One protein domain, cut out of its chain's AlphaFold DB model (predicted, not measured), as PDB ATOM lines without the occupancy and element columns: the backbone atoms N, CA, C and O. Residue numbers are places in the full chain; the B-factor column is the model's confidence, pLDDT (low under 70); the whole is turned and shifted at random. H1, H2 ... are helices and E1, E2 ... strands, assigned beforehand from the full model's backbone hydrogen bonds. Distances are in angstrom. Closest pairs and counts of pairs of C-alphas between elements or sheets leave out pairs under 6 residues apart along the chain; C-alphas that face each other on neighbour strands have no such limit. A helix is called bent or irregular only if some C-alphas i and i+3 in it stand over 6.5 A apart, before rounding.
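AT A GLANCE: This is residues 5 to 215 of the 225 residues of an uncharacterized protein of bioreactor metagenome (UniProt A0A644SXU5). A twisted sheet of seven strands makes one end of this domain and the helices H3, H4 and H5 make the other, with the long helix H2 in the middle between them. H6 packs on one face of that sheet, the helical hairpin of H1 and H2 only grazes it, and E6, of the separate hairpin E5 and E6, packs on H2. The printed part has 211 residues with six named helices and nine named strands, in the order E1 H1 H2 E2 E3 E4 E5 E6 H3 H4 H5 E7 E8 E9 H6. The class is mixed; the large sheet runs E1 E2 E3 E4 E7 E8 E9, antiparallel throughout. The whole is compact, with a radius of gyration of the C-alphas of 18.2 A and spans of 57 by 43 by 31 A.

HOW THE PARTS SIT: Start at edge strand E1, residues 5 to 8; beside it is E2, residues 51 to 55, with N 7 and O 52 at 2.9 A. E2, E3 (residues 61 to 68) and E4 (residues 73 to 80) form a meander, each strand the antiparallel neighbour of the one before; see N 53 and O 63, 2.8 A, and N 64 and O 77, 2.8 A. E7, E8 and E9, residues 170 to 174, 187 to 191 and 199 to 202, form another; N 172 and O 76 of E4, 2.7 A, N 190 and O 171, 2.7 A, and N 189 and O 201, 2.8 A, are within hydrogen-bond range. H1, residues 11 to 17, touches H2, residues 24 to 40, at a shallow tilt of 31 degrees, opposite ways, closest at C-alphas 13 and 33, 6.5 A. E5, residues 83 to 88, and E6, residues 91 to 96, are a hairpin, with N 84 and O 95 at 2.8 A; C-alphas 39 of H2 and 93 of E6 are their closest, 6.0 A. H3, residues 105 to 116, touches H2 at a shallow tilt of 22 degrees, closest at C-alphas 32 and 108, 6.3 A. Residues 110 to 114 of H3 alone touch H4, residues 130 to 143, closest at C-alphas 113 and 140, 6.8 A. H4 and H5, residues 148 to 164, only just touch, with 3 pairs of C-alphas within 8 A, and only at the corner. H6, residues 208 to 213, is on the large sheet at a height of 8.5 A. Every O i to N i+4 pair is within range in H1, H2, H3, H4 and H6, and 11 of 13 in H5.

IN THESE COORDINATES: Find C-alpha 5 at (-37.217, 43.051, 44.506), where E1 begins. H2 runs 24.3 A from C-alpha 24 at (-49.522, 23.637, 36.580); E4 spans 23.3 A and E3 22.5 A. H5, 23.0 A, is irregular, with C-alphas 150 and 153 7.6 A apart. H6 ends at C-alpha 213, (-43.096, 36.072, 57.252).

THE WHOLE: The C-alphas farthest apart, of Lys 149 and Gly 181, are 57.8 A apart. The printed part has no cut; the links H3 to H4 and E7 to E8 are long. Look for pLDDT under 70 at residues 57 to 59, 68 to 74 and 123 to 132.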
ATOM      1  N   ILE A   5     -36.962  42.210  45.682       88.31
ATOM      2  CA  ILE A   5     -37.217  43.051  44.506       88.31
ATOM      3  C   ILE A   5     -38.719  43.154  44.273       88.31
ATOM      4  O   ILE A   5     -39.447  42.184  44.482       88.31
ATOM      5  N   GLU A   6     -39.183  44.322  43.840       89.38
ATOM      6  CA  GLU A   6     -40.606  44.584  43.638       89.38
ATOM      7  C   GLU A   6     -40.896  45.026  42.207       89.38
ATOM      8  O   GLU A   6     -40.104  45.743  41.601       89.38
ATOM      9  N   PHE A   7     -42.055  44.616  41.688       88.88
ATOM     10  CA  PHE A   7     -42.590  45.000  40.384       88.88
ATOM     11  C   PHE A   7     -44.083  45.298  40.494       88.88
ATOM     12  O   PHE A   7     -44.801  44.619  41.226       88.88
ATOM     13  N   ASN A   8     -44.588  46.264  39.724       89.12
ATOM     14  CA  ASN A   8     -46.034  46.445  39.596       89.12
ATOM     15  C   ASN A   8     -46.603  45.454  38.581       89.12
ATOM     16  O   ASN A   8     -46.050  45.255  37.498       89.12
ATOM     17  N   ILE A   9     -47.734  44.852  38.931       88.31
ATOM     18  CA  ILE A   9     -48.446  43.895  38.086       88.31
ATOM     19  C   ILE A   9     -48.989  44.624  36.853       88.31
ATOM     20  O   ILE A   9     -49.557  45.702  36.970       88.31
ATOM     21  N   ASN A  10     -48.838  44.056  35.656       88.94
ATOM     22  CA  ASN A  10     -49.493  44.584  34.454       88.94
ATOM     23  C   ASN A  10     -50.890  43.961  34.263       88.94
ATOM     24  O   ASN A  10     -51.216  42.948  34.882       88.94
ATOM     25  N   GLN A  11     -51.698  44.529  33.363       87.81
ATOM     26  CA  GLN A  11     -53.056  44.042  33.073       87.81
ATOM     27  C   GLN A  11     -53.092  42.538  32.749       87.81
ATOM     28  O   GLN A  11     -53.962  41.824  33.238       87.81
ATOM     29  N   LYS A  12     -52.123  42.034  31.971       89.94
ATOM     30  CA  LYS A  12     -52.073  40.620  31.574       89.94
ATOM     31  C   LYS A  12     -51.872  39.699  32.777       89.94
ATOM     32  O   LYS A  12     -52.605  38.727  32.927       89.94
ATOM     33  N   ILE A  13     -50.918  40.018  33.651       91.12
ATOM     34  CA  ILE A  13     -50.685  39.267  34.887       91.12
ATOM     35  C   ILE A  13     -51.918  39.365  35.789       91.12
ATOM     36  O   ILE A  13     -52.385  38.330  36.255       91.12
ATOM     37  N   PHE A  14     -52.494  40.560  35.970       89.62
ATOM     38  CA  PHE A  14     -53.724  40.765  36.743       89.62
ATOM     39  C   PHE A  14     -54.874  39.872  36.253       89.62
ATOM     40  O   PHE A  14     -55.557  39.223  37.049       89.62
ATOM     41  N   ASP A  15     -55.060  39.773  34.935       89.06
ATOM     42  CA  ASP A  15     -56.087  38.935  34.318       89.06
ATOM     43  C   ASP A  15     -55.895  37.434  34.573       89.06
ATOM     44  O   ASP A  15     -56.891  36.717  34.733       89.06
ATOM     45  N   LEU A  16     -54.646  36.966  34.644       89.88
ATOM     46  CA  LEU A  16     -54.318  35.576  34.973       89.88
ATOM     47  C   LEU A  16     -54.633  35.256  36.438       89.88
ATOM     48  O   LEU A  16     -55.198  34.205  36.739       89.88
ATOM     49  N   ILE A  17     -54.312  36.176  37.347       88.38
ATOM     50  CA  ILE A  17     -54.315  35.926  38.798       88.38
ATOM     51  C   ILE A  17     -55.633  36.295  39.481       88.38
ATOM     52  O   ILE A  17     -55.937  35.782  40.557       88.38
ATOM     53  N   ARG A  18     -56.467  37.140  38.853       83.19
ATOM     54  CA  ARG A  18     -57.832  37.400  39.345       83.19
ATOM     55  C   ARG A  18     -58.706  36.145  39.294       83.19
ATOM     56  O   ARG A  18     -59.711  36.056  40.001       83.19
ATOM     57  N   ARG A  19     -58.344  35.176  38.447       82.31
ATOM     58  CA  ARG A  19     -58.988  33.862  38.349       82.31
ATOM     59  C   ARG A  19     -58.275  32.868  39.263       82.31
ATOM     60  O   ARG A  19     -57.080  32.962  39.508       82.31
ATOM     61  N   ARG A  20     -59.012  31.868  39.754       85.50
ATOM     62  CA  ARG A  20     -58.409  30.769  40.520       85.50
ATOM     63  C   ARG A  20     -57.471  29.964  39.616       85.50
ATOM     64  O   ARG A  20     -57.919  29.425  38.603       85.50
ATOM     65  N   ILE A  21     -56.218  29.837  40.041       91.19
ATOM     66  CA  ILE A  21     -55.231  28.922  39.467       91.19
ATOM     67  C   ILE A  21     -55.599  27.497  39.892       91.19
ATOM     68  O   ILE A  21     -55.854  27.243  41.069       91.19
ATOM     69  N   LYS A  22     -55.681  26.584  38.926       90.25
ATOM     70  CA  LYS A  22     -56.148  25.200  39.112       90.25
ATOM     71  C   LYS A  22     -55.199  24.151  38.540       90.25
ATOM     72  O   LYS A  22     -55.382  22.974  38.821       90.25
ATOM     73  N   THR A  23     -54.223  24.553  37.729       90.19
ATOM     74  CA  THR A  23     -53.330  23.637  37.003       90.19
ATOM     75  C   THR A  23     -51.896  24.159  36.987       90.19
ATOM     76  O   THR A  23     -51.676  25.370  37.091       90.19
ATOM     77  N   LYS A  24     -50.925  23.257  36.787       89.25
ATOM     78  CA  LYS A  24     -49.522  23.637  36.580       89.25
ATOM     79  C   LYS A  24     -49.342  24.481  35.316       89.25
ATOM     80  O   LYS A  24     -48.599  25.453  35.355       89.25
ATOM     81  N   SER A  25     -50.090  24.191  34.245       89.69
ATOM     82  CA  SER A  25     -50.089  24.996  33.012       89.69
ATOM     83  C   SER A  25     -50.360  26.478  33.273       89.69
ATOM     84  O   SER A  25     -49.644  27.332  32.765       89.69
ATOM     85  N   GLN A  26     -51.366  26.793  34.096       92.44
ATOM     86  CA  GLN A  26     -51.706  28.181  34.438       92.44
ATOM     87  C   GLN A  26     -50.607  28.865  35.259       92.44
ATOM     88  O   GLN A  26     -50.389  30.066  35.121       92.44
ATOM     89  N   LEU A  27     -49.901  28.111  36.110       93.25
ATOM     90  CA  LEU A  27     -48.736  28.631  36.828       93.25
ATOM     91  C   LEU A  27     -47.563  28.898  35.891       93.25
ATOM     92  O   LEU A  27     -46.903  29.919  36.044       93.25
ATOM     93  N   ILE A  28     -47.319  28.015  34.922       94.06
ATOM     94  CA  ILE A  28     -46.274  28.208  33.912       94.06
ATOM     95  C   ILE A  28     -46.590  29.437  33.053       94.06
ATOM     96  O   ILE A  28     -45.708  30.264  32.843       94.06
ATOM     97  N   GLU A  29     -47.842  29.619  32.630       94.56
ATOM     98  CA  GLU A  29     -48.275  30.818  31.903       94.56
ATOM     99  C   GLU A  29     -48.007  32.097  32.712       94.56
ATOM    100  O   GLU A  29     -47.395  33.042  32.212       94.56
ATOM    101  N   LEU A  30     -48.397  32.111  33.990       95.06
ATOM    102  CA  LEU A  30     -48.133  33.232  34.888       95.06
ATOM    103  C   LEU A  30     -46.631  33.496  35.049       95.06
ATOM    104  O   LEU A  30     -46.192  34.640  34.958       95.06
ATOM    105  N   LEU A  31     -45.844  32.447  35.260       95.31
ATOM    106  CA  LEU A  31     -44.395  32.514  35.401       95.31
ATOM    107  C   LEU A  31     -43.741  33.116  34.152       95.31
ATOM    108  O   LEU A  31     -42.910  34.006  34.295       95.31
ATOM    109  N   ILE A  32     -44.159  32.713  32.947       95.94
ATOM    110  CA  ILE A  32     -43.674  33.278  31.677       95.94
ATOM    111  C   ILE A  32     -43.919  34.795  31.626       95.94
ATOM    112  O   ILE A  32     -43.037  35.558  31.219       95.94
ATOM    113  N   GLU A  33     -45.091  35.259  32.066       95.25
ATOM    114  CA  GLU A  33     -45.409  36.690  32.086       95.25
ATOM    115  C   GLU A  33     -44.635  37.464  33.154       95.25
ATOM    116  O   GLU A  33     -44.164  38.571  32.886       95.25
ATOM    117  N   VAL A  34     -44.428  36.873  34.331       94.06
ATOM    118  CA  VAL A  34     -43.566  37.443  35.377       94.06
ATOM    119  C   VAL A  34     -42.124  37.542  34.885       94.06
ATOM    120  O   VAL A  34     -41.502  38.593  35.013       94.06
ATOM    121  N   SER A  35     -41.605  36.495  34.241       95.12
ATOM    122  CA  SER A  35     -40.268  36.502  33.649       95.12
ATOM    123  C   SER A  35     -40.120  37.587  32.587       95.12
ATOM    124  O   SER A  35     -39.115  38.295  32.554       95.12
ATOM    125  N   SER A  36     -41.143  37.773  31.749       95.00
ATOM    126  CA  SER A  36     -41.173  38.867  30.782       95.00
ATOM    127  C   SER A  36     -41.127  40.234  31.458       95.00
ATOM    128  O   SER A  36     -40.435  41.117  30.961       95.00
ATOM    129  N   LEU A  37     -41.867  40.432  32.551       92.31
ATOM    130  CA  LEU A  37     -41.895  41.701  33.278       92.31
ATOM    131  C   LEU A  37     -40.515  42.043  33.857       92.31
ATOM    132  O   LEU A  37     -40.063  43.178  33.708       92.31
ATOM    133  N   ILE A  38     -39.841  41.050  34.444       91.94
ATOM    134  CA  ILE A  38     -38.490  41.192  35.003       91.94
ATOM    135  C   ILE A  38     -37.497  41.579  33.901       91.94
ATOM    136  O   ILE A  38     -36.776  42.558  34.054       91.94
ATOM    137  N   ILE A  39     -37.498  40.868  32.766       91.88
ATOM    138  CA  ILE A  39     -36.556  41.118  31.657       91.88
ATOM    139  C   ILE A  39     -36.761  42.502  31.026       91.88
ATOM    140  O   ILE A  39     -35.791  43.159  30.652       91.88
ATOM    141  N   VAL A  40     -38.009  42.964  30.885       88.81
ATOM    142  CA  VAL A  40     -38.283  44.272  30.262       88.81
ATOM    143  C   VAL A  40     -37.820  45.432  31.153       88.81
ATOM    144  O   VAL A  40     -37.556  46.510  30.627       88.81
ATOM    145  N   ASN A  41     -37.661  45.219  32.468       82.44
ATOM    146  CA  ASN A  41     -37.164  46.232  33.407       82.44
ATOM    147  C   ASN A  41     -37.984  47.541  33.364       82.44
ATOM    148  O   ASN A  41     -37.441  48.647  33.363       82.44
ATOM    149  N   ILE A  42     -39.317  47.425  33.296       78.12
ATOM    150  CA  ILE A  42     -40.206  48.596  33.277       78.12
ATOM    151  C   ILE A  42     -40.100  49.335  34.623       78.12
ATOM    152  O   ILE A  42     -40.245  48.696  35.668       78.12
ATOM    153  N   PRO A  43     -39.915  50.670  34.630       73.94
ATOM    154  CA  PRO A  43     -39.874  51.451  35.861       73.94
ATOM    155  C   PRO A  43     -41.142  51.291  36.700       73.94
ATOM    156  O   PRO A  43     -42.257  51.275  36.169       73.94
ATOM    157  N   LEU A  44     -40.977  51.272  38.022       70.94
ATOM    158  CA  LEU A  44     -42.086  51.212  38.969       70.94
ATOM    159  C   LEU A  44     -42.956  52.467  38.861       70.94
ATOM    160  O   LEU A  44     -42.590  53.549  39.316       70.94
ATOM    161  N   ARG A  45     -44.132  52.314  38.254       76.38
ATOM    162  CA  ARG A  45     -45.230  53.287  38.297       76.38
ATOM    163  C   ARG A  45     -46.484  52.574  38.753       76.38
ATOM    164  O   ARG A  45     -46.833  51.552  38.161       76.38
ATOM    165  N   ASP A  46     -47.093  53.063  39.826       78.25
ATOM    166  CA  ASP A  46     -48.331  52.481  40.328       78.25
ATOM    167  C   ASP A  46     -49.416  52.578  39.252       78.25
ATOM    168  O   ASP A  46     -49.585  53.612  38.601       78.25
ATOM    169  N   ASN A  47     -50.092  51.461  39.029       80.06
ATOM    170  CA  ASN A  47     -51.131  51.292  38.025       80.06
ATOM    171  C   ASN A  47     -52.424  50.717  38.626       80.06
ATOM    172  O   ASN A  47     -53.355  50.433  37.879       80.06
ATOM    173  N   GLY A  48     -52.480  50.536  39.952       81.00
ATOM    174  CA  GLY A  48     -53.652  50.030  40.663       81.00
ATOM    175  C   GLY A  48     -53.919  48.526  40.528       81.00
ATOM    176  O   GLY A  48     -54.861  48.040  41.143       81.00
ATOM    177  N   PHE A  49     -53.115  47.759  39.780       82.06
ATOM    178  CA  PHE A  49     -53.323  46.307  39.625       82.06
ATOM    179  C   PHE A  49     -52.676  45.460  40.729       82.06
ATOM    180  O   PHE A  49     -52.936  44.259  40.818       82.06
ATOM    181  N   GLY A  50     -51.835  46.072  41.565       86.31
ATOM    182  CA  GLY A  50     -51.107  45.402  42.637       86.31
ATOM    183  C   GLY A  50     -49.624  45.193  42.331       86.31
ATOM    184  O   GLY A  50     -49.061  45.776  41.400       86.31
ATOM    185  N   LYS A  51     -48.973  44.370  43.156       89.69
ATOM    186  CA  LYS A  51     -47.512  44.232  43.200       89.69
ATOM    187  C   LYS A  51     -47.062  42.778  43.252       89.69
ATOM    188  O   LYS A  51     -47.769  41.913  43.765       89.69
ATOM    189  N   ILE A  52     -45.860  42.543  42.743       90.62
ATOM    190  CA  ILE A  52     -45.100  41.304  42.883       90.62
ATOM    191  C   ILE A  52     -43.852  41.627  43.697       90.62
ATOM    192  O   ILE A  52     -43.094  42.506  43.298       90.62
ATOM    193  N   SER A  53     -43.622  40.900  44.783       90.38
ATOM    194  CA  SER A  53     -42.400  40.963  45.585       90.38
ATOM    195  C   SER A  53     -41.682  39.617  45.467       90.38
ATOM    196  O   SER A  53     -42.286  38.566  45.682       90.38
ATOM    197  N   ILE A  54     -40.411  39.609  45.081       87.75
ATOM    198  CA  ILE A  54     -39.619  38.384  44.905       87.75
ATOM    199  C   ILE A  54     -38.463  38.410  45.895       87.75
ATOM    200  O   ILE A  54     -37.669  39.349  45.899       87.75
ATOM    201  N   ASN A  55     -38.372  37.377  46.731       84.38
ATOM    202  CA  ASN A  55     -37.267  37.205  47.670       84.38
ATOM    203  C   ASN A  55     -36.101  36.497  46.956       84.38
ATOM    204  O   ASN A  55     -36.286  35.435  46.358       84.38
ATOM    205  N   LEU A  56     -34.914  37.110  46.971       78.06
ATOM    206  CA  LEU A  56     -33.736  36.608  46.257       78.06
ATOM    207  C   LEU A  56     -32.806  35.740  47.114       78.06
ATOM    208  O   LEU A  56     -31.990  35.015  46.548       78.06
ATOM    209  N   ASP A  57     -32.915  35.794  48.443       68.62
ATOM    210  CA  ASP A  57     -31.898  35.223  49.335       68.62
ATOM    211  C   ASP A  57     -32.187  33.765  49.707       68.62
ATOM    212  O   ASP A  57     -31.381  32.878  49.432       68.62
ATOM    213  N   ASN A  58     -33.339  33.499  50.331       58.28
ATOM    214  CA  ASN A  58     -33.607  32.191  50.953       58.28
ATOM    215  C   ASN A  58     -34.792  31.458  50.338       58.28
ATOM    216  O   ASN A  58     -34.836  30.228  50.311       58.28
ATOM    217  N   MET A  59     -35.754  32.205  49.812       63.72
ATOM    218  CA  MET A  59     -36.988  31.648  49.297       63.72
ATOM    219  C   MET A  59     -37.172  32.136  47.884       63.72
ATOM    220  O   MET A  59     -37.634  33.249  47.683       63.72
ATOM    221  N   LYS A  60     -36.827  31.295  46.909       80.38
ATOM    222  CA  LYS A  60     -37.076  31.538  45.482       80.38
ATOM    223  C   LYS A  60     -38.578  31.523  45.224       80.38
ATOM    224  O   LYS A  60     -39.128  30.569  44.689       80.38
ATOM    225  N   ARG A  61     -39.269  32.532  45.725       89.94
ATOM    226  CA  ARG A  61     -40.715  32.649  45.772       89.94
ATOM    227  C   ARG A  61     -41.072  34.022  45.261       89.94
ATOM    228  O   ARG A  61     -40.505  35.030  45.677       89.94
ATOM    229  N   CYS A  62     -42.040  34.033  44.365       92.31
ATOM    230  CA  CYS A  62     -42.735  35.247  43.993       92.31
ATOM    231  C   CYS A  62     -43.972  35.361  44.881       92.31
ATOM    232  O   CYS A  62     -44.703  34.388  45.073       92.31
ATOM    233  N   PHE A  63     -44.166  36.534  45.463       93.31
ATOM    234  CA  PHE A  63     -45.320  36.900  46.264       93.31
ATOM    235  C   PHE A  63     -46.115  37.926  45.485       93.31
ATOM    236  O   PHE A  63     -45.561  38.901  44.991       93.31
ATOM    237  N   PHE A  64     -47.410  37.706  45.367       92.62
ATOM    238  CA  PHE A  64     -48.315  38.603  44.673       92.62
ATOM    239  C   PHE A  64     -49.240  39.213  45.697       92.62
ATOM    240  O   PHE A  64     -49.740  38.511  46.574       92.62
ATOM    241  N   SER A  65     -49.500  40.500  45.549       90.56
ATOM    242  CA  SER A  65     -50.504  41.216  46.311       90.56
ATOM    243  C   SER A  65     -51.403  41.954  45.345       90.56
ATOM    244  O   SER A  65     -50.950  42.833  44.608       90.56
ATOM    245  N   ILE A  66     -52.672  41.566  45.333       86.38
ATOM    246  CA  ILE A  66     -53.703  42.221  44.542       86.38
ATOM    247  C   ILE A  66     -54.644  42.907  45.517       86.38
ATOM    248  O   ILE A  66     -55.159  42.271  46.439       86.38
ATOM    249  N   GLN A  67     -54.896  44.185  45.268       71.69
ATOM    250  CA  GLN A  67     -55.953  44.933  45.926       71.69
ATOM    251  C   GLN A  67     -57.027  45.208  44.882       71.69
ATOM    252  O   GLN A  67     -56.749  45.818  43.853       71.69
ATOM    253  N   ASN A  68     -58.245  44.720  45.106       61.16
ATOM    254  CA  ASN A  68     -59.380  45.119  44.281       61.16
ATOM    255  C   ASN A  68     -60.059  46.332  44.934       61.16
ATOM    256  O   ASN A  68     -60.576  46.218  46.050       61.16
ATOM    257  N   SER A  69     -60.057  47.470  44.231       53.03
ATOM    258  CA  SER A  69     -60.618  48.751  44.682       53.03
ATOM    259  C   SER A  69     -62.082  48.663  45.110       53.03
ATOM    260  O   SER A  69     -62.510  49.424  45.971       53.03
ATOM    261  N   ASP A  70     -62.835  47.715  44.554       55.03
ATOM    262  CA  ASP A  70     -64.288  47.673  44.714       55.03
ATOM    263  C   ASP A  70     -64.746  46.793  45.888       55.03
ATOM    264  O   ASP A  70     -65.943  46.692  46.142       55.03
ATOM    265  N   SER A  71     -63.834  46.100  46.587       49.41
ATOM    266  CA  SER A  71     -64.252  44.999  47.476       49.41
ATOM    267  C   SER A  71     -63.424  44.754  48.738       49.41
ATOM    268  O   SER A  71     -63.710  43.788  49.433       49.41
ATOM    269  N   TYR A  72     -62.404  45.562  49.064       51.84
ATOM    270  CA  TYR A  72     -61.479  45.266  50.183       51.84
ATOM    271  C   TYR A  72     -60.855  43.854  50.115       51.84
ATOM    272  O   TYR A  72     -60.296  43.362  51.095       51.84
ATOM    273  N   ILE A  73     -60.931  43.200  48.953       54.91
ATOM    274  CA  ILE A  73     -60.387  41.870  48.734       54.91
ATOM    275  C   ILE A  73     -58.875  42.027  48.631       54.91
ATOM    276  O   ILE A  73     -58.342  42.504  47.623       54.91
ATOM    277  N   CYS A  74     -58.209  41.629  49.708       66.19
ATOM    278  CA  CYS A  74     -56.778  41.432  49.754       66.19
ATOM    279  C   CYS A  74     -56.501  39.977  49.377       66.19
ATOM    280  O   CYS A  74     -56.931  39.059  50.077       66.19
ATOM    281  N   LYS A  75     -55.834  39.761  48.241       87.19
ATOM    282  CA  LYS A  75     -55.349  38.430  47.866       87.19
ATOM    283  C   LYS A  75     -53.847  38.433  47.878       87.19
ATOM    284  O   LYS A  75     -53.220  39.203  47.141       87.19
ATOM    285  N   HIS A  76     -53.295  37.526  48.668       92.31
ATOM    286  CA  HIS A  76     -51.879  37.227  48.627       92.31
ATOM    287  C   HIS A  76     -51.695  35.807  48.153       92.31
ATOM    288  O   HIS A  76     -52.370  34.899  48.617       92.31
ATOM    289  N   PHE A  77     -50.793  35.578  47.216       93.44
ATOM    290  CA  PHE A  77     -50.415  34.210  46.900       93.44
ATOM    291  C   PHE A  77     -48.958  34.140  46.516       93.44
ATOM    292  O   PHE A  77     -48.321  35.142  46.196       93.44
ATOM    293  N   THR A  78     -48.428  32.932  46.571       94.31
ATOM    294  CA  THR A  78     -47.043  32.668  46.247       94.31
ATOM    295  C   THR A  78     -46.882  31.310  45.601       94.31
ATOM    296  O   THR A  78     -47.651  30.380  45.848       94.31
ATOM    297  N   PHE A  79     -45.844  31.199  44.786       94.25
ATOM    298  CA  PHE A  79     -45.320  29.938  44.301       94.25
ATOM    299  C   PHE A  79     -43.804  30.050  44.123       94.25
ATOM    300  O   PHE A  79     -43.234  31.148  44.122       94.25
ATOM    301  N   ASN A  80     -43.146  28.900  44.008       92.56
ATOM    302  CA  ASN A  80     -41.722  28.824  43.726       92.56
ATOM    303  C   ASN A  80     -41.413  29.417  42.341       92.56
ATOM    304  O   ASN A  80     -42.008  29.014  41.344       92.56
ATOM    305  N   PHE A  81     -40.481  30.363  42.279       92.25
ATOM    306  CA  PHE A  81     -39.957  30.908  41.036       92.25
ATOM    307  C   PHE A  81     -38.683  30.133  40.653       92.25
ATOM    308  O   PHE A  81     -37.684  30.232  41.367       92.25
ATOM    309  N   PRO A  82     -38.685  29.351  39.556       91.94
ATOM    310  CA  PRO A  82     -37.634  28.370  39.298       91.94
ATOM    311  C   PRO A  82     -36.364  28.961  38.681       91.94
ATOM    312  O   PRO A  82     -35.383  28.243  38.537       91.94
ATOM    313  N   PHE A  83     -36.349  30.247  38.329       92.81
ATOM    314  CA  PHE A  83     -35.188  30.894  37.720       92.81
ATOM    315  C   PHE A  83     -34.406  31.724  38.736       92.81
ATOM    316  O   PHE A  83     -34.967  32.283  39.681       92.81
ATOM    317  N   ARG A  84     -33.093  31.832  38.524       91.75
ATOM    318  CA  ARG A  84     -32.251  32.784  39.248       91.75
ATOM    319  C   ARG A  84     -32.467  34.175  38.683       91.75
ATOM    320  O   ARG A  84     -32.611  34.347  37.474       91.75
ATOM    321  N   ILE A  85     -32.455  35.153  39.579       91.31
ATOM    322  CA  ILE A  85     -32.507  36.565  39.227       91.31
ATOM    323  C   ILE A  85     -31.192  37.186  39.669       91.31
ATOM    324  O   ILE A  85     -30.830  37.116  40.845       91.31
ATOM    325  N   SER A  86     -30.484  37.788  38.726       89.19
ATOM    326  CA  SER A  86     -29.316  38.620  38.985       89.19
ATOM    327  C   SER A  86     -29.625  40.061  38.596       89.19
ATOM    328  O   SER A  86     -30.573  40.344  37.865       89.19
ATOM    329  N   GLU A  87     -28.850  40.991  39.136       87.62
ATOM    330  CA  GLU A  87     -28.974  42.414  38.849       87.62
ATOM    331  C   GLU A  87     -27.605  42.931  38.427       87.62
ATOM    332  O   GLU A  87     -26.628  42.773  39.161       87.62
ATOM    333  N   GLU A  88     -27.541  43.551  37.255       87.62
ATOM    334  CA  GLU A  88     -26.328  44.146  36.714       87.62
ATOM    335  C   GLU A  88     -26.655  45.557  36.219       87.62
ATOM    336  O   GLU A  88     -27.503  45.741  35.349       87.62
ATOM    337  N   ASN A  89     -26.008  46.577  36.794       86.62
ATOM    338  CA  ASN A  89     -26.223  47.991  36.446       86.62
ATOM    339  C   ASN A  89     -27.698  48.449  36.522       86.62
ATOM    340  O   ASN A  89     -28.147  49.249  35.702       86.62
ATOM    341  N   GLY A  90     -28.456  47.934  37.498       83.19
ATOM    342  CA  GLY A  90     -29.881  48.240  37.671       83.19
ATOM    343  C   GLY A  90     -30.805  47.537  36.669       83.19
ATOM    344  O   GLY A  90     -31.985  47.871  36.596       83.19
ATOM    345  N   ILE A  91     -30.279  46.584  35.896       87.75
ATOM    346  CA  ILE A  91     -31.034  45.743  34.968       87.75
ATOM    347  C   ILE A  91     -31.087  44.333  35.547       87.75
ATOM    348  O   ILE A  91     -30.056  43.699  35.785       87.75
ATOM    349  N   TYR A  92     -32.297  43.827  35.751       90.88
ATOM    350  CA  TYR A  92     -32.522  42.451  36.155       90.88
ATOM    351  C   TYR A  92     -32.376  41.503  34.973       90.88
ATOM    352  O   TYR A  92     -32.890  41.747  33.876       90.88
ATOM    353  N   GLN A  93     -31.699  40.392  35.230       92.69
ATOM    354  CA  GLN A  93     -31.488  39.306  34.292       92.69
ATOM    355  C   GLN A  93     -31.995  38.002  34.901       92.69
ATOM    356  O   GLN A  93     -32.015  37.824  36.121       92.69
ATOM    357  N   LEU A  94     -32.415  37.090  34.029       94.62
ATOM    358  CA  LEU A  94     -32.902  35.775  34.409       94.62
ATOM    359  C   LEU A  94     -31.965  34.696  33.893       94.62
ATOM    360  O   LEU A  94     -31.505  34.754  32.752       94.62
ATOM    361  N   GLU A  95     -31.748  33.682  34.712       94.44
ATOM    362  CA  GLU A  95     -30.912  32.537  34.384       94.44
ATOM    363  C   GLU A  95     -31.572  31.248  34.877       94.44
ATOM    364  O   GLU A  95     -32.213  31.220  35.929       94.44
ATOM    365  N   THR A  96     -31.397  30.161  34.129       92.81
ATOM    366  CA  THR A  96     -31.725  28.810  34.609       92.81
ATOM    367  C   THR A  96     -31.076  28.531  35.962       92.81
ATOM    368  O   THR A  96     -29.944  28.954  36.221       92.81
ATOM    369  N   PHE A  97     -31.752  27.779  36.822       85.31
ATOM    370  CA  PHE A  97     -31.277  27.498  38.168       85.31
ATOM    371  C   PHE A  97     -29.901  26.828  38.219       85.31
ATOM    372  O   PHE A  97     -29.150  27.067  39.163       85.31
ATOM    373  N   ASN A  98     -29.530  26.030  37.223       81.62
ATOM    374  CA  ASN A  98     -28.206  25.398  37.189       81.62
ATOM    375  C   ASN A  98     -27.076  26.313  36.676       81.62
ATOM    376  O   ASN A  98     -25.945  25.851  36.556       81.62
ATOM    377  N   GLY A  99     -27.344  27.596  36.407       72.00
ATOM    378  CA  GLY A  99     -26.316  28.570  36.020       72.00
ATOM    379  C   GLY A  99     -25.787  28.396  34.590       72.00
ATOM    380  O   GLY A  99     -24.612  28.644  34.328       72.00
ATOM    381  N   GLY A 100     -26.601  27.817  33.696       83.06
ATOM    382  CA  GLY A 100     -26.153  27.395  32.365       83.06
ATOM    383  C   GLY A 100     -26.638  28.268  31.212       83.06
ATOM    384  O   GLY A 100     -25.949  28.346  30.198       83.06
ATOM    385  N   ILE A 101     -27.819  28.882  31.343       94.12
ATOM    386  CA  ILE A 101     -28.539  29.541  30.247       94.12
ATOM    387  C   ILE A 101     -29.179  30.839  30.735       94.12
ATOM    388  O   ILE A 101     -30.024  30.832  31.634       94.12
ATOM    389  N   MET A 102     -28.836  31.944  30.071       95.25
ATOM    390  CA  MET A 102     -29.497  33.236  30.254       95.25
ATOM    391  C   MET A 102     -30.844  33.252  29.526       95.25
ATOM    392  O   MET A 102     -30.928  32.991  28.323       95.25
ATOM    393  N   ILE A 103     -31.910  33.603  30.238       95.88
ATOM    394  CA  ILE A 103     -33.266  33.653  29.694       95.88
ATOM    395  C   ILE A 103     -33.475  35.000  29.002       95.88
ATOM    396  O   ILE A 103     -33.479  36.056  29.629       95.88
ATOM    397  N   LYS A 104     -33.655  34.952  27.680       94.88
ATOM    398  CA  LYS A 104     -33.822  36.119  26.810       94.88
ATOM    399  C   LYS A 104     -35.287  36.308  26.428       94.88
ATOM    400  O   LYS A 104     -36.096  35.387  26.520       94.88
ATOM    401  N   SER A 105     -35.616  37.486  25.905       94.06
ATOM    402  CA  SER A 105     -36.947  37.786  25.360       94.06
ATOM    403  C   SER A 105     -37.384  36.815  24.253       94.06
ATOM    404  O   SER A 105     -38.568  36.492  24.173       94.06
ATOM    405  N   SER A 106     -36.449  36.291  23.449       94.44
ATOM    406  CA  SER A 106     -36.730  35.242  22.457       94.44
ATOM    407  C   SER A 106     -37.172  33.928  23.105       94.44
ATOM    408  O   SER A 106     -38.152  33.339  22.656       94.44
ATOM    409  N   HIS A 107     -36.541  33.508  24.209       95.75
ATOM    410  CA  HIS A 107     -36.970  32.330  24.975       95.75
ATOM    411  C   HIS A 107     -38.394  32.514  25.506       95.75
ATOM    412  O   HIS A 107     -39.228  31.628  25.348       95.75
ATOM    413  N   ILE A 108     -38.710  33.692  26.055       96.25
ATOM    414  CA  ILE A 108     -40.067  34.020  26.517       96.25
ATOM    415  C   ILE A 108     -41.084  33.943  25.368       96.25
ATOM    416  O   ILE A 108     -42.174  33.404  25.554       96.25
ATOM    417  N   ALA A 109     -40.753  34.456  24.180       94.94
ATOM    418  CA  ALA A 109     -41.639  34.393  23.017       94.94
ATOM    419  C   ALA A 109     -41.928  32.946  22.579       94.94
ATOM    420  O   ALA A 109     -43.088  32.598  22.352       94.94
ATOM    421  N   ILE A 110     -40.901  32.091  22.538       94.50
ATOM    422  CA  ILE A 110     -41.045  30.663  22.219       94.50
ATOM    423  C   ILE A 110     -41.918  29.965  23.271       94.50
ATOM    424  O   ILE A 110     -42.888  29.298  22.919       94.50
ATOM    425  N   LEU A 111     -41.635  30.172  24.563       94.69
ATOM    426  CA  LEU A 111     -42.408  29.581  25.661       94.69
ATOM    427  C   LEU A 111     -43.883  29.995  25.633       94.69
ATOM    428  O   LEU A 111     -44.749  29.164  25.894       94.69
ATOM    429  N   ARG A 112     -44.188  31.254  25.284       94.38
ATOM    430  CA  ARG A 112     -45.574  31.713  25.093       94.38
ATOM    431  C   ARG A 112     -46.282  30.937  23.990       94.38
ATOM    432  O   ARG A 112     -47.438  30.564  24.179       94.38
ATOM    433  N   SER A 113     -45.609  30.691  22.866       92.06
ATOM    434  CA  SER A 113     -46.171  29.913  21.755       92.06
ATOM    435  C   SER A 113     -46.426  28.461  22.170       92.06
ATOM    436  O   SER A 113     -47.552  27.977  22.063       92.06
ATOM    437  N   ILE A 114     -45.426  27.809  22.777       89.19
ATOM    438  CA  ILE A 114     -45.538  26.446  23.323       89.19
ATOM    439  C   ILE A 114     -46.715  26.350  24.310       89.19
ATOM    440  O   ILE A 114     -47.561  25.464  24.197       89.19
ATOM    441  N   CYS A 115     -46.816  27.295  25.248       88.75
ATOM    442  CA  CYS A 115     -47.895  27.331  26.234       88.75
ATOM    443  C   CYS A 115     -49.275  27.530  25.588       88.75
ATOM    444  O   CYS A 115     -50.230  26.855  25.964       88.75
ATOM    445  N   SER A 116     -49.379  28.417  24.593       87.81
ATOM    446  CA  SER A 116     -50.639  28.700  23.884       87.81
ATOM    447  C   SER A 116     -51.129  27.509  23.058       87.81
ATOM    448  O   SER A 116     -52.333  27.341  22.884       87.81
ATOM    449  N   ASN A 117     -50.211  26.649  22.611       83.88
ATOM    450  CA  ASN A 117     -50.511  25.389  21.929       83.88
ATOM    451  C   ASN A 117     -50.846  24.232  22.894       83.88
ATOM    452  O   ASN A 117     -50.948  23.081  22.473       83.88
ATOM    453  N   GLY A 118     -51.025  24.515  24.190       81.31
ATOM    454  CA  GLY A 118     -51.489  23.538  25.178       81.31
ATOM    455  C   GLY A 118     -50.421  22.558  25.661       81.31
ATOM    456  O   GLY A 118     -50.758  21.564  26.296       81.31
ATOM    457  N   ALA A 119     -49.135  22.823  25.410       81.75
ATOM    458  CA  ALA A 119     -48.062  21.871  25.710       81.75
ATOM    459  C   ALA A 119     -47.889  21.544  27.203       81.75
ATOM    460  O   ALA A 119     -47.283  20.535  27.548       81.75
ATOM    461  N   PHE A 120     -48.394  22.411  28.085       83.50
ATOM    462  CA  PHE A 120     -48.331  22.244  29.536       83.50
ATOM    463  C   PHE A 120     -49.669  21.822  30.163       83.50
ATOM    464  O   PHE A 120     -49.723  21.644  31.382       83.50
ATOM    465  N   ASP A 121     -50.753  21.679  29.387       80.62
ATOM    466  CA  ASP A 121     -52.034  21.214  29.931       80.62
ATOM    467  C   ASP A 121     -51.982  19.695  30.111       80.62
ATOM    468  O   ASP A 121     -51.936  18.943  29.149       80.62
ATOM    469  N   GLU A 122     -52.019  19.237  31.360       71.25
ATOM    470  CA  GLU A 122     -51.961  17.817  31.726       71.25
ATOM    471  C   GLU A 122     -53.132  16.988  31.162       71.25
ATOM    472  O   GLU A 122     -52.997  15.779  30.990       71.25
ATOM    473  N   ARG A 123     -54.278  17.615  30.862       68.88
ATOM    474  CA  ARG A 123     -55.484  16.946  30.332       68.88
ATOM    475  C   ARG A 123     -55.483  16.894  28.811       68.88
ATOM    476  O   ARG A 123     -55.922  15.909  28.229       68.88
ATOM    477  N   GLU A 124     -54.992  17.963  28.193       59.75
ATOM    478  CA  GLU A 124     -54.771  18.077  26.748       59.75
ATOM    479  C   GLU A 124     -53.338  17.710  26.377       59.75
ATOM    480  O   GLU A 124     -52.887  18.076  25.293       59.75
ATOM    481  N   CYS A 125     -52.608  17.000  27.244       54.03
ATOM    482  CA  CYS A 125     -51.266  16.522  26.951       54.03
ATOM    483  C   CYS A 125     -51.387  15.413  25.896       54.03
ATOM    484  O   CYS A 125     -51.233  14.226  26.158       54.03
ATOM    485  N   ARG A 126     -51.724  15.830  24.672       49.16
ATOM    486  CA  ARG A 126     -51.766  15.053  23.437       49.16
ATOM    487  C   ARG A 126     -50.384  14.490  23.135       49.16
ATOM    488  O   ARG A 126     -50.284  13.477  22.465       49.16
ATOM    489  N   HIS A 127     -49.351  15.114  23.698       52.50
ATOM    490  CA  HIS A 127     -47.938  14.825  23.517       52.50
ATOM    491  C   HIS A 127     -47.447  13.739  24.491       52.50
ATOM    492  O   HIS A 127     -46.374  13.847  25.083       52.50
ATOM    493  N   GLY A 128     -48.256  12.687  24.674       45.03
ATOM    494  CA  GLY A 128     -48.011  11.533  25.551       45.03
ATOM    495  C   GLY A 128     -46.799  10.665  25.177       45.03
ATOM    496  O   GLY A 128     -46.620   9.584  25.731       45.03
ATOM    497  N   LEU A 129     -45.944  11.131  24.272       46.69
ATOM    498  CA  LEU A 129     -44.620  10.611  23.970       46.69
ATOM    499  C   LEU A 129     -43.694  11.826  23.854       46.69
ATOM    500  O   LEU A 129     -44.034  12.780  23.160       46.69
ATOM    501  N   LEU A 130     -42.506  11.788  24.474       55.75
ATOM    502  CA  LEU A 130     -41.479  12.844  24.357       55.75
ATOM    503  C   LEU A 130     -41.271  13.353  22.910       55.75
ATOM    504  O   LEU A 130     -40.907  14.510  22.716       55.75
ATOM    505  N   LEU A 131     -41.516  12.495  21.912       54.50
ATOM    506  CA  LEU A 131     -41.403  12.788  20.481       54.50
ATOM    507  C   LEU A 131     -42.341  13.908  20.010       54.50
ATOM    508  O   LEU A 131     -41.904  14.782  19.264       54.50
ATOM    509  N   ASP A 132     -43.588  13.928  20.477       66.31
ATOM    510  CA  ASP A 132     -44.567  14.932  20.047       66.31
ATOM    511  C   ASP A 132     -44.192  16.317  20.604       66.31
ATOM    512  O   ASP A 132     -44.390  17.345  19.958       66.31
ATOM    513  N   PHE A 133     -43.592  16.356  21.798       73.00
ATOM    514  CA  PHE A 133     -43.135  17.597  22.416       73.00
ATOM    515  C   PHE A 133     -41.902  18.175  21.703       73.00
ATOM    516  O   PHE A 133     -41.844  19.381  21.455       73.00
ATOM    517  N   SER A 134     -40.947  17.328  21.301       78.25
ATOM    518  CA  SER A 134     -39.823  17.748  20.452       78.25
ATOM    519  C   SER A 134     -40.301  18.294  19.105       78.25
ATOM    520  O   SER A 134     -39.827  19.346  18.677       78.25
ATOM    521  N   GLN A 135     -41.282  17.639  18.474       81.44
ATOM    522  CA  GLN A 135     -41.877  18.116  17.225       81.44
ATOM    523  C   GLN A 135     -42.586  19.466  17.403       81.44
ATOM    524  O   GLN A 135     -42.449  20.348  16.558       81.44
ATOM    525  N   LEU A 136     -43.312  19.668  18.506       83.19
ATOM    526  CA  LEU A 136     -43.956  20.948  18.802       83.19
ATOM    527  C   LEU A 136     -42.939  22.088  18.939       83.19
ATOM    528  O   LEU A 136     -43.179  23.186  18.431       83.19
ATOM    529  N   ILE A 137     -41.813  21.845  19.617       84.69
ATOM    530  CA  ILE A 137     -40.727  22.827  19.722       84.69
ATOM    531  C   ILE A 137     -40.185  23.150  18.330       84.69
ATOM    532  O   ILE A 137     -40.052  24.323  17.991       84.69
ATOM    533  N   GLU A 138     -39.910  22.127  17.520       87.88
ATOM    534  CA  GLU A 138     -39.388  22.294  16.164       87.88
ATOM    535  C   GLU A 138     -40.329  23.134  15.291       87.88
ATOM    536  O   GLU A 138     -39.908  24.143  14.726       87.88
ATOM    537  N   LEU A 139     -41.620  22.784  15.257       88.50
ATOM    538  CA  LEU A 139     -42.646  23.536  14.532       88.50
ATOM    539  C   LEU A 139     -42.762  24.976  15.041       88.50
ATOM    540  O   LEU A 139     -42.809  25.906  14.244       88.50
ATOM    541  N   THR A 140     -42.719  25.180  16.361       88.50
ATOM    542  CA  THR A 140     -42.753  26.523  16.958       88.50
ATOM    543  C   THR A 140     -41.559  27.371  16.513       88.50
ATOM    544  O   THR A 140     -41.708  28.564  16.248       88.50
ATOM    545  N   LEU A 141     -40.364  26.783  16.440       90.25
ATOM    546  CA  LEU A 141     -39.161  27.482  15.986       90.25
ATOM    547  C   LEU A 141     -39.242  27.822  14.495       90.25
ATOM    548  O   LEU A 141     -38.897  28.942  14.120       90.25
ATOM    549  N   ILE A 142     -39.762  26.904  13.674       91.25
ATOM    550  CA  ILE A 142     -40.018  27.134  12.246       91.25
ATOM    551  C   ILE A 142     -41.010  28.289  12.053       91.25
ATOM    552  O   ILE A 142     -40.716  29.219  11.302       91.25
ATOM    553  N   ASP A 143     -42.133  28.284  12.773       91.31
ATOM    554  CA  ASP A 143     -43.170  29.323  12.682       91.31
ATOM    555  C   ASP A 143     -42.651  30.709  13.095       91.31
ATOM    556  O   ASP A 143     -43.060  31.732  12.544       91.31
ATOM    557  N   LEU A 144     -41.716  30.755  14.049       90.94
ATOM    558  CA  LEU A 144     -41.050  31.983  14.492       90.94
ATOM    559  C   LEU A 144     -39.836  32.366  13.628       90.94
ATOM    560  O   LEU A 144     -39.190  33.377  13.914       90.94
ATOM    561  N   ASN A 145     -39.531  31.595  12.579       91.69
ATOM    562  CA  ASN A 145     -38.369  31.769  11.706       91.69
ATOM    563  C   ASN A 145     -37.037  31.801  12.487       91.69
ATOM    564  O   ASN A 145     -36.181  32.666  12.274       91.69
ATOM    565  N   LEU A 146     -36.883  30.869  13.431       91.44
ATOM    566  CA  LEU A 146     -35.711  30.710  14.290       91.44
ATOM    567  C   LEU A 146     -34.945  29.426  13.949       91.44
ATOM    568  O   LEU A 146     -35.531  28.395  13.633       91.44
ATOM    569  N   ASP A 147     -33.616  29.481  14.054       90.00
ATOM    570  CA  ASP A 147     -32.760  28.310  13.848       90.00
ATOM    571  C   ASP A 147     -32.852  27.336  15.031       90.00
ATOM    572  O   ASP A 147     -32.528  27.689  16.165       90.00
ATOM    573  N   ILE A 148     -33.240  26.090  14.755       87.25
ATOM    574  CA  ILE A 148     -33.458  25.060  15.777       87.25
ATOM    575  C   ILE A 148     -32.192  24.812  16.599       87.25
ATOM    576  O   ILE A 148     -32.237  24.815  17.831       87.25
ATOM    577  N   LYS A 149     -31.041  24.670  15.930       86.50
ATOM    578  CA  LYS A 149     -29.759  24.360  16.584       86.50
ATOM    579  C   LYS A 149     -29.322  25.451  17.557       86.50
ATOM    580  O   LYS A 149     -28.679  25.152  18.561       86.50
ATOM    581  N   SER A 150     -29.680  26.701  17.271       88.31
ATOM    582  CA  SER A 150     -29.371  27.850  18.121       88.31
ATOM    583  C   SER A 150     -30.157  27.868  19.434       88.31
ATOM    584  O   SER A 150     -29.693  28.481  20.390       88.31
ATOM    585  N   TYR A 151     -31.323  27.216  19.493       89.56
ATOM    586  CA  TYR A 151     -32.228  27.277  20.649       89.56
ATOM    587  C   TYR A 151     -32.441  25.938  21.357       89.56
ATOM    588  O   TYR A 151     -32.883  25.935  22.503       89.56
ATOM    589  N   GLU A 152     -32.126  24.808  20.720       86.31
ATOM    590  CA  GLU A 152     -32.395  23.462  21.241       86.31
ATOM    591  C   GLU A 152     -31.865  23.264  22.669       86.31
ATOM    592  O   GLU A 152     -32.606  22.856  23.565       86.31
ATOM    593  N   ARG A 153     -30.590  23.598  22.908       87.50
ATOM    594  CA  ARG A 153     -29.963  23.450  24.229       87.50
ATOM    595  C   ARG A 153     -30.644  24.322  25.283       87.50
ATOM    596  O   ARG A 153     -30.987  23.820  26.354       87.50
ATOM    597  N   ASP A 154     -30.815  25.605  24.977       92.69
ATOM    598  CA  ASP A 154     -31.393  26.601  25.877       92.69
ATOM    599  C   ASP A 154     -32.818  26.194  26.271       92.69
ATOM    600  O   ASP A 154     -33.153  26.139  27.455       92.69
ATOM    601  N   LEU A 155     -33.639  25.823  25.284       90.81
ATOM    602  CA  LEU A 155     -35.019  25.401  25.493       90.81
ATOM    603  C   LEU A 155     -35.112  24.104  26.284       90.81
ATOM    604  O   LEU A 155     -35.903  24.044  27.218       90.81
ATOM    605  N   ASN A 156     -34.298  23.093  25.973       87.25
ATOM    606  CA  ASN A 156     -34.306  21.834  26.718       87.25
ATOM    607  C   ASN A 156     -34.036  22.061  28.210       87.25
ATOM    608  O   ASN A 156     -34.721  21.489  29.058       87.25
ATOM    609  N   GLN A 157     -33.077  22.927  28.543       89.75
ATOM    610  CA  GLN A 157     -32.760  23.226  29.937       89.75
ATOM    611  C   GLN A 157     -33.867  24.039  30.622       89.75
ATOM    612  O   GLN A 157     -34.273  23.697  31.732       89.75
ATOM    613  N   ILE A 158     -34.392  25.073  29.960       93.62
ATOM    614  CA  ILE A 158     -35.482  25.896  30.504       93.62
ATOM    615  C   ILE A 158     -36.743  25.048  30.725       93.62
ATOM    616  O   ILE A 158     -37.365  25.112  31.785       93.62
ATOM    617  N   LEU A 159     -37.111  24.220  29.747       90.31
ATOM    618  CA  LEU A 159     -38.276  23.343  29.820       90.31
ATOM    619  C   LEU A 159     -38.116  22.277  30.903       90.31
ATOM    620  O   LEU A 159     -39.070  22.019  31.630       90.31
ATOM    621  N   MET A 160     -36.920  21.704  31.068       87.44
ATOM    622  CA  MET A 160     -36.646  20.772  32.164       87.44
ATOM    623  C   MET A 160     -36.942  21.413  33.525       87.44
ATOM    624  O   MET A 160     -37.607  20.802  34.361       87.44
ATOM    625  N   GLU A 161     -36.517  22.658  33.746       90.38
ATOM    626  CA  GLU A 161     -36.809  23.374  34.993       90.38
ATOM    627  C   GLU A 161     -38.313  23.652  35.151       90.38
ATOM    628  O   GLU A 161     -38.869  23.412  36.222       90.38
ATOM    629  N   LEU A 162     -39.011  24.049  34.079       90.81
ATOM    630  CA  LEU A 162     -40.468  24.252  34.095       90.81
ATOM    631  C   LEU A 162     -41.262  22.956  34.349       90.81
ATOM    632  O   LEU A 162     -42.315  22.982  34.992       90.81
ATOM    633  N   PHE A 163     -40.779  21.806  33.888       86.38
ATOM    634  CA  PHE A 163     -41.437  20.529  34.153       86.38
ATOM    635  C   PHE A 163     -41.152  19.996  35.551       86.38
ATOM    636  O   PHE A 163     -42.049  19.430  36.179       86.38
ATOM    637  N   THR A 164     -39.942  20.205  36.063       87.25
ATOM    638  CA  THR A 164     -39.490  19.597  37.320       87.25
ATOM    639  C   THR A 164     -39.690  20.475  38.550       87.25
ATOM    640  O   THR A 164     -39.673  19.937  39.655       87.25
ATOM    641  N   PHE A 165     -39.936  21.786  38.409       89.69
ATOM    642  CA  PHE A 165     -40.130  22.630  39.590       89.69
ATOM    643  C   PHE A 165     -41.365  22.208  40.393       89.69
ATOM    644  O   PHE A 165     -42.434  21.912  39.839       89.69
ATOM    645  N   GLU A 166     -41.200  22.220  41.713       89.88
ATOM    646  CA  GLU A 166     -42.280  22.080  42.675       89.88
ATOM    647  C   GLU A 166     -42.930  23.453  42.881       89.88
ATOM    648  O   GLU A 166     -42.261  24.377  43.344       89.88
ATOM    649  N   PRO A 167     -44.222  23.640  42.557       89.19
ATOM    650  CA  PRO A 167     -44.803  24.972  42.641       89.19
ATOM    651  C   PRO A 167     -44.984  25.491  44.069       89.19
ATOM    652  O   PRO A 167     -44.975  26.703  44.271       89.19
ATOM    653  N   SER A 168     -45.202  24.593  45.040       90.69
ATOM    654  CA  SER A 168     -45.440  24.910  46.459       90.69
ATOM    655  C   SER A 168     -46.394  26.109  46.654       90.69
ATOM    656  O   SER A 168     -46.095  27.062  47.385       90.69
ATOM    657  N   TYR A 169     -47.519  26.070  45.924       94.69
ATOM    658  CA  TYR A 169     -48.506  27.147  45.831       94.69
ATOM    659  C   TYR A 169     -49.286  27.318  47.133       94.69
ATOM    660  O   TYR A 169     -49.851  26.350  47.648       94.69
ATOM    661  N   ILE A 170     -49.354  28.558  47.610       95.19
ATOM    662  CA  ILE A 170     -50.134  28.960  48.783       95.19
ATOM    663  C   ILE A 170     -50.833  30.271  48.452       95.19
ATOM    664  O   ILE A 170     -50.209  31.175  47.892       95.19
ATOM    665  N   ARG A 171     -52.109  30.391  48.816       94.12
ATOM    666  CA  ARG A 171     -52.885  31.622  48.658       94.12
ATOM    667  C   ARG A 171     -53.630  31.963  49.933       94.12
ATOM    668  O   ARG A 171     -54.391  31.144  50.418       94.12
ATOM    669  N   TYR A 172     -53.466  33.181  50.410       94.19
ATOM    670  CA  TYR A 172     -54.353  33.827  51.359       94.19
ATOM    671  C   TYR A 172     -55.500  34.538  50.624       94.19
ATOM    672  O   TYR A 172     -55.259  35.317  49.696       94.19
ATOM    673  N   ASP A 173     -56.730  34.275  51.062       90.94
ATOM    674  CA  ASP A 173     -57.944  34.945  50.598       90.94
ATOM    675  C   ASP A 173     -58.714  35.540  51.798       90.94
ATOM    676  O   ASP A 173     -58.968  34.859  52.796       90.94
ATOM    677  N   TYR A 174     -59.133  36.801  51.656       90.81
ATOM    678  CA  TYR A 174     -60.261  37.388  52.388       90.81
ATOM    679  C   TYR A 174     -61.535  37.209  51.548       90.81
ATOM    680  O   TYR A 174     -61.646  37.801  50.469       90.81
ATOM    681  N   ASP A 175     -62.469  36.362  51.992       88.56
ATOM    682  CA  ASP A 175     -63.601  35.899  51.174       88.56
ATOM    683  C   ASP A 175     -64.955  35.982  51.899       88.56
ATOM    684  O   ASP A 175     -65.555  34.968  52.249       88.56
ATOM    685  N   GLU A 176     -65.466  37.205  52.073       88.56
ATOM    686  CA  GLU A 176     -66.805  37.463  52.642       88.56
ATOM    687  C   GLU A 176     -67.926  36.777  51.855       88.56
ATOM    688  O   GLU A 176     -68.940  36.367  52.414       88.56
ATOM    689  N   LYS A 177     -67.768  36.657  50.532       88.12
ATOM    690  CA  LYS A 177     -68.833  36.175  49.649       88.12
ATOM    691  C   LYS A 177     -69.158  34.702  49.885       88.12
ATOM    692  O   LYS A 177     -70.313  34.310  49.718       88.12
ATOM    693  N   ASN A 178     -68.144  33.894  50.178       88.69
ATOM    694  CA  ASN A 178     -68.296  32.451  50.349       88.69
ATOM    695  C   ASN A 178     -68.117  32.006  51.808       88.69
ATOM    696  O   ASN A 178     -67.980  30.808  52.040       88.69
ATOM    697  N   GLU A 179     -68.093  32.937  52.769       91.62
ATOM    698  CA  GLU A 179     -67.951  32.610  54.187       91.62
ATOM    699  C   GLU A 179     -69.044  31.629  54.646       91.62
ATOM    700  O   GLU A 179     -70.239  31.869  54.475       91.62
ATOM    701  N   ASP A 180     -68.616  30.523  55.257       94.25
ATOM    702  CA  ASP A 180     -69.483  29.491  55.835       94.25
ATOM    703  C   ASP A 180     -68.859  28.956  57.132       94.25
ATOM    704  O   ASP A 180     -68.418  27.806  57.246       94.25
ATOM    705  N   GLY A 181     -68.712  29.856  58.109       91.75
ATOM    706  CA  GLY A 181     -68.176  29.552  59.434       91.75
ATOM    707  C   GLY A 181     -66.845  28.794  59.382       91.75
ATOM    708  O   GLY A 181     -65.846  29.284  58.864       91.75
ATOM    709  N   LYS A 182     -66.811  27.578  59.944       91.44
ATOM    710  CA  LYS A 182     -65.597  26.737  59.964       91.44
ATOM    711  C   LYS A 182     -65.362  25.953  58.669       91.44
ATOM    712  O   LYS A 182     -64.260  25.444  58.484       91.44
ATOM    713  N   ILE A 183     -66.372  25.820  57.808       92.12
ATOM    714  CA  ILE A 183     -66.260  25.110  56.524       92.12
ATOM    715  C   ILE A 183     -65.501  25.985  55.523       92.12
ATOM    716  O   ILE A 183     -64.615  25.496  54.821       92.12
ATOM    717  N   HIS A 184     -65.802  27.286  55.507       92.00
ATOM    718  CA  HIS A 184     -65.097  28.285  54.707       92.00
ATOM    719  C   HIS A 184     -64.871  29.556  55.540       92.00
ATOM    720  O   HIS A 184     -65.718  30.448  55.532       92.00
ATOM    721  N   PRO A 185     -63.763  29.633  56.303       93.69
ATOM    722  CA  PRO A 185     -63.471  30.794  57.139       93.69
ATOM    723  C   PRO A 185     -63.286  32.069  56.313       93.69
ATOM    724  O   PRO A 185     -62.690  32.027  55.236       93.69
ATOM    725  N   LEU A 186     -63.718  33.210  56.863       93.38
ATOM    726  CA  LEU A 186     -63.566  34.535  56.248       93.38
ATOM    727  C   LEU A 186     -62.129  34.816  55.779       93.38
ATOM    728  O   LEU A 186     -61.911  35.322  54.682       93.38
ATOM    729  N   ASN A 187     -61.158  34.462  56.621       93.75
ATOM    730  CA  ASN A 187     -59.727  34.537  56.350       93.75
ATOM    731  C   ASN A 187     -59.167  33.120  56.305       93.75
ATOM    732  O   ASN A 187     -59.278  32.377  57.289       93.75
ATOM    733  N   HIS A 188     -58.564  32.734  55.186       94.12
ATOM    734  CA  HIS A 188     -57.986  31.403  55.067       94.12
ATOM    735  C   HIS A 188     -56.814  31.343  54.091       94.12
ATOM    736  O   HIS A 188     -56.688  32.144  53.165       94.12
ATOM    737  N   LEU A 189     -55.979  30.327  54.294       94.81
ATOM    738  CA  LEU A 189     -54.956  29.875  53.365       94.81
ATOM    739  C   LEU A 189     -55.494  28.690  52.558       94.81
ATOM    740  O   LEU A 189     -55.791  27.643  53.128       94.81
ATOM    741  N   ASP A 190     -55.582  28.827  51.241       94.31
ATOM    742  CA  ASP A 190     -55.680  27.712  50.304       94.31
ATOM    743  C   ASP A 190     -54.276  27.142  50.047       94.31
ATOM    744  O   ASP A 190     -53.400  27.819  49.492       94.31
ATOM    745  N   ILE A 191     -54.075  25.879  50.418       95.06
ATOM    746  CA  ILE A 191     -52.845  25.131  50.149       95.06
ATOM    747  C   ILE A 191     -53.057  24.258  48.916       95.06
ATOM    748  O   ILE A 191     -54.051  23.538  48.832       95.06
ATOM    749  N   PHE A 192     -52.096  24.300  47.990       94.38
ATOM    750  CA  PHE A 192     -52.152  23.686  46.661       94.38
ATOM    751  C   PHE A 192     -53.224  24.281  45.731       94.38
ATOM    752  O   PHE A 192     -54.305  24.702  46.132       94.38
ATOM    753  N   TYR A 193     -52.926  24.304  44.431       90.38
ATOM    754  CA  TYR A 193     -53.856  24.802  43.410       90.38
ATOM    755  C   TYR A 193     -54.823  23.719  42.902       90.38
ATOM    756  O   TYR A 193     -55.928  24.036  42.456       90.38
ATOM    757  N   SER A 194     -54.413  22.445  42.940       86.81
ATOM    758  CA  SER A 194     -55.200  21.335  42.397       86.81
ATOM    759  C   SER A 194     -56.394  21.026  43.291       86.81
ATOM    760  O   SER A 194     -56.244  20.837  44.493       86.81
ATOM    761  N   GLN A 195     -57.586  20.914  42.704       81.81
ATOM    762  CA  GLN A 195     -58.811  20.650  43.465       81.81
ATOM    763  C   GLN A 195     -58.815  19.291  44.171       81.81
ATOM    764  O   GLN A 195     -59.491  19.149  45.183       81.81
ATOM    765  N   SER A 196     -58.085  18.302  43.649       86.00
ATOM    766  CA  SER A 196     -58.054  16.952  44.223       86.00
ATOM    767  C   SER A 196     -57.217  16.851  45.497       86.00
ATOM    768  O   SER A 196     -57.404  15.914  46.266       86.00
ATOM    769  N   THR A 197     -56.297  17.793  45.717       88.94
ATOM    770  CA  THR A 197     -55.363  17.775  46.852       88.94
ATOM    771  C   THR A 197     -55.426  19.038  47.704       88.94
ATOM    772  O   THR A 197     -54.834  19.065  48.779       88.94
ATOM    773  N   SER A 198     -56.133  20.078  47.249       92.75
ATOM    774  CA  SER A 198     -56.227  21.341  47.973       92.75
ATOM    775  C   SER A 198     -56.978  21.196  49.286       92.75
ATOM    776  O   SER A 198     -58.022  20.544  49.343       92.75
ATOM    777  N   PHE A 199     -56.506  21.899  50.306       93.25
ATOM    778  CA  PHE A 199     -57.198  22.057  51.579       93.25
ATOM    779  C   PHE A 199     -57.042  23.493  52.082       93.25
ATOM    780  O   PHE A 199     -56.221  24.256  51.568       93.25
ATOM    781  N   LYS A 200     -57.857  23.857  53.073       93.69
ATOM    782  CA  LYS A 200     -57.868  25.193  53.669       93.69
ATOM    783  C   LYS A 200     -57.393  25.164  55.109       93.69
ATOM    784  O   LYS A 200     -57.713  24.230  55.840       93.69
ATOM    785  N   LEU A 201     -56.712  26.226  55.516       94.62
ATOM    786  CA  LEU A 201     -56.424  26.532  56.914       94.62
ATOM    787  C   LEU A 201     -57.013  27.904  57.237       94.62
ATOM    788  O   LEU A 201     -56.639  28.889  56.608       94.62
ATOM    789  N   GLY A 202     -57.941  27.973  58.191       94.06
ATOM    790  CA  GLY A 202     -58.418  29.259  58.704       94.06
ATOM    791  C   GLY A 202     -57.295  29.994  59.435       94.06
ATOM    792  O   GLY A 202     -56.481  29.359  60.106       94.06
ATOM    793  N   CYS A 203     -57.243  31.315  59.305       92.94
ATOM    794  CA  CYS A 203     -56.216  32.137  59.941       92.94
ATOM    795  C   CYS A 203     -56.774  33.499  60.368       92.94
ATOM    796  O   CYS A 203     -57.911  33.849  60.056       92.94
ATOM    797  N   GLU A 204     -55.972  34.274  61.098       91.12
ATOM    798  CA  GLU A 204     -56.241  35.702  61.274       91.12
ATOM    799  C   GLU A 204     -56.072  36.437  59.933       91.12
ATOM    800  O   GLU A 204     -55.609  35.869  58.939       91.12
ATOM    801  N   ARG A 205     -56.494  37.702  59.879       90.75
ATOM    802  CA  ARG A 205     -56.244  38.540  58.705       90.75
ATOM    803  C   ARG A 205     -54.735  38.725  58.545       90.75
ATOM    804  O   ARG A 205     -54.077  39.069  59.518       90.75
ATOM    805  N   LEU A 206     -54.226  38.503  57.334       90.44
ATOM    806  CA  LEU A 206     -52.808  38.635  57.017       90.44
ATOM    807  C   LEU A 206     -52.609  39.760  56.008       90.44
ATOM    808  O   LEU A 206     -53.132  39.708  54.895       90.44
ATOM    809  N   GLU A 207     -51.811  40.748  56.379       90.06
ATOM    810  CA  GLU A 207     -51.220  41.683  55.431       90.06
ATOM    811  C   GLU A 207     -50.044  41.014  54.694       90.06
ATOM    812  O   GLU A 207     -49.503  39.993  55.129       90.06
ATOM    813  N   LEU A 208     -49.602  41.593  53.569       88.62
ATOM    814  CA  LEU A 208     -48.595  40.964  52.697       88.62
ATOM    815  C   LEU A 208     -47.324  40.569  53.454       88.62
ATOM    816  O   LEU A 208     -46.788  39.487  53.237       88.62
ATOM    817  N   LYS A 209     -46.848  41.444  54.344       89.38
ATOM    818  CA  LYS A 209     -45.639  41.186  55.125       89.38
ATOM    819  C   LYS A 209     -45.812  39.975  56.042       89.38
ATOM    820  O   LYS A 209     -44.953  39.107  56.053       89.38
ATOM    821  N   GLU A 210     -46.938  39.882  56.745       91.25
ATOM    822  CA  GLU A 210     -47.235  38.752  57.632       91.25
ATOM    823  C   GLU A 210     -47.338  37.452  56.824       91.25
ATOM    824  O   GLU A 210     -46.771  36.432  57.205       91.25
ATOM    825  N   PHE A 211     -47.973  37.503  55.648       92.06
ATOM    826  CA  PHE A 211     -48.029  36.375  54.719       92.06
ATOM    827  C   PHE A 211     -46.648  35.947  54.185       92.06
ATOM    828  O   PHE A 211     -46.414  34.763  53.939       92.06
ATOM    829  N   MET A 212     -45.720  36.886  53.993       91.25
ATOM    830  CA  MET A 212     -44.334  36.567  53.643       91.25
ATOM    831  C   MET A 212     -43.592  35.938  54.828       91.25
ATOM    832  O   MET A 212     -42.913  34.925  54.649       91.25
ATOM    833  N   ASP A 213     -43.769  36.497  56.025       90.56
ATOM    834  CA  ASP A 213     -43.096  36.072  57.252       90.56
ATOM    835  C   ASP A 213     -43.500  34.644  57.667       90.56
ATOM    836  O   ASP A 213     -42.636  33.864  58.060       90.56
ATOM    837  N   ILE A 214     -44.766  34.227  57.494       90.62
ATOM    838  CA  ILE A 214     -45.178  32.846  57.836       90.62
ATOM    839  C   ILE A 214     -44.469  31.767  57.003       90.62
ATOM    840  O   ILE A 214     -44.417  30.609  57.417       90.62
ATOM    841  N   LEU A 215     -43.966  32.116  55.815       89.44
ATOM    842  CA  LEU A 215     -43.259  31.181  54.936       89.44
ATOM    843  C   LEU A 215     -41.746  31.278  55.089       89.44
ATOM    844  O   LEU A 215     -41.032  30.387  54.629       89.44
TER     845      LEU A 215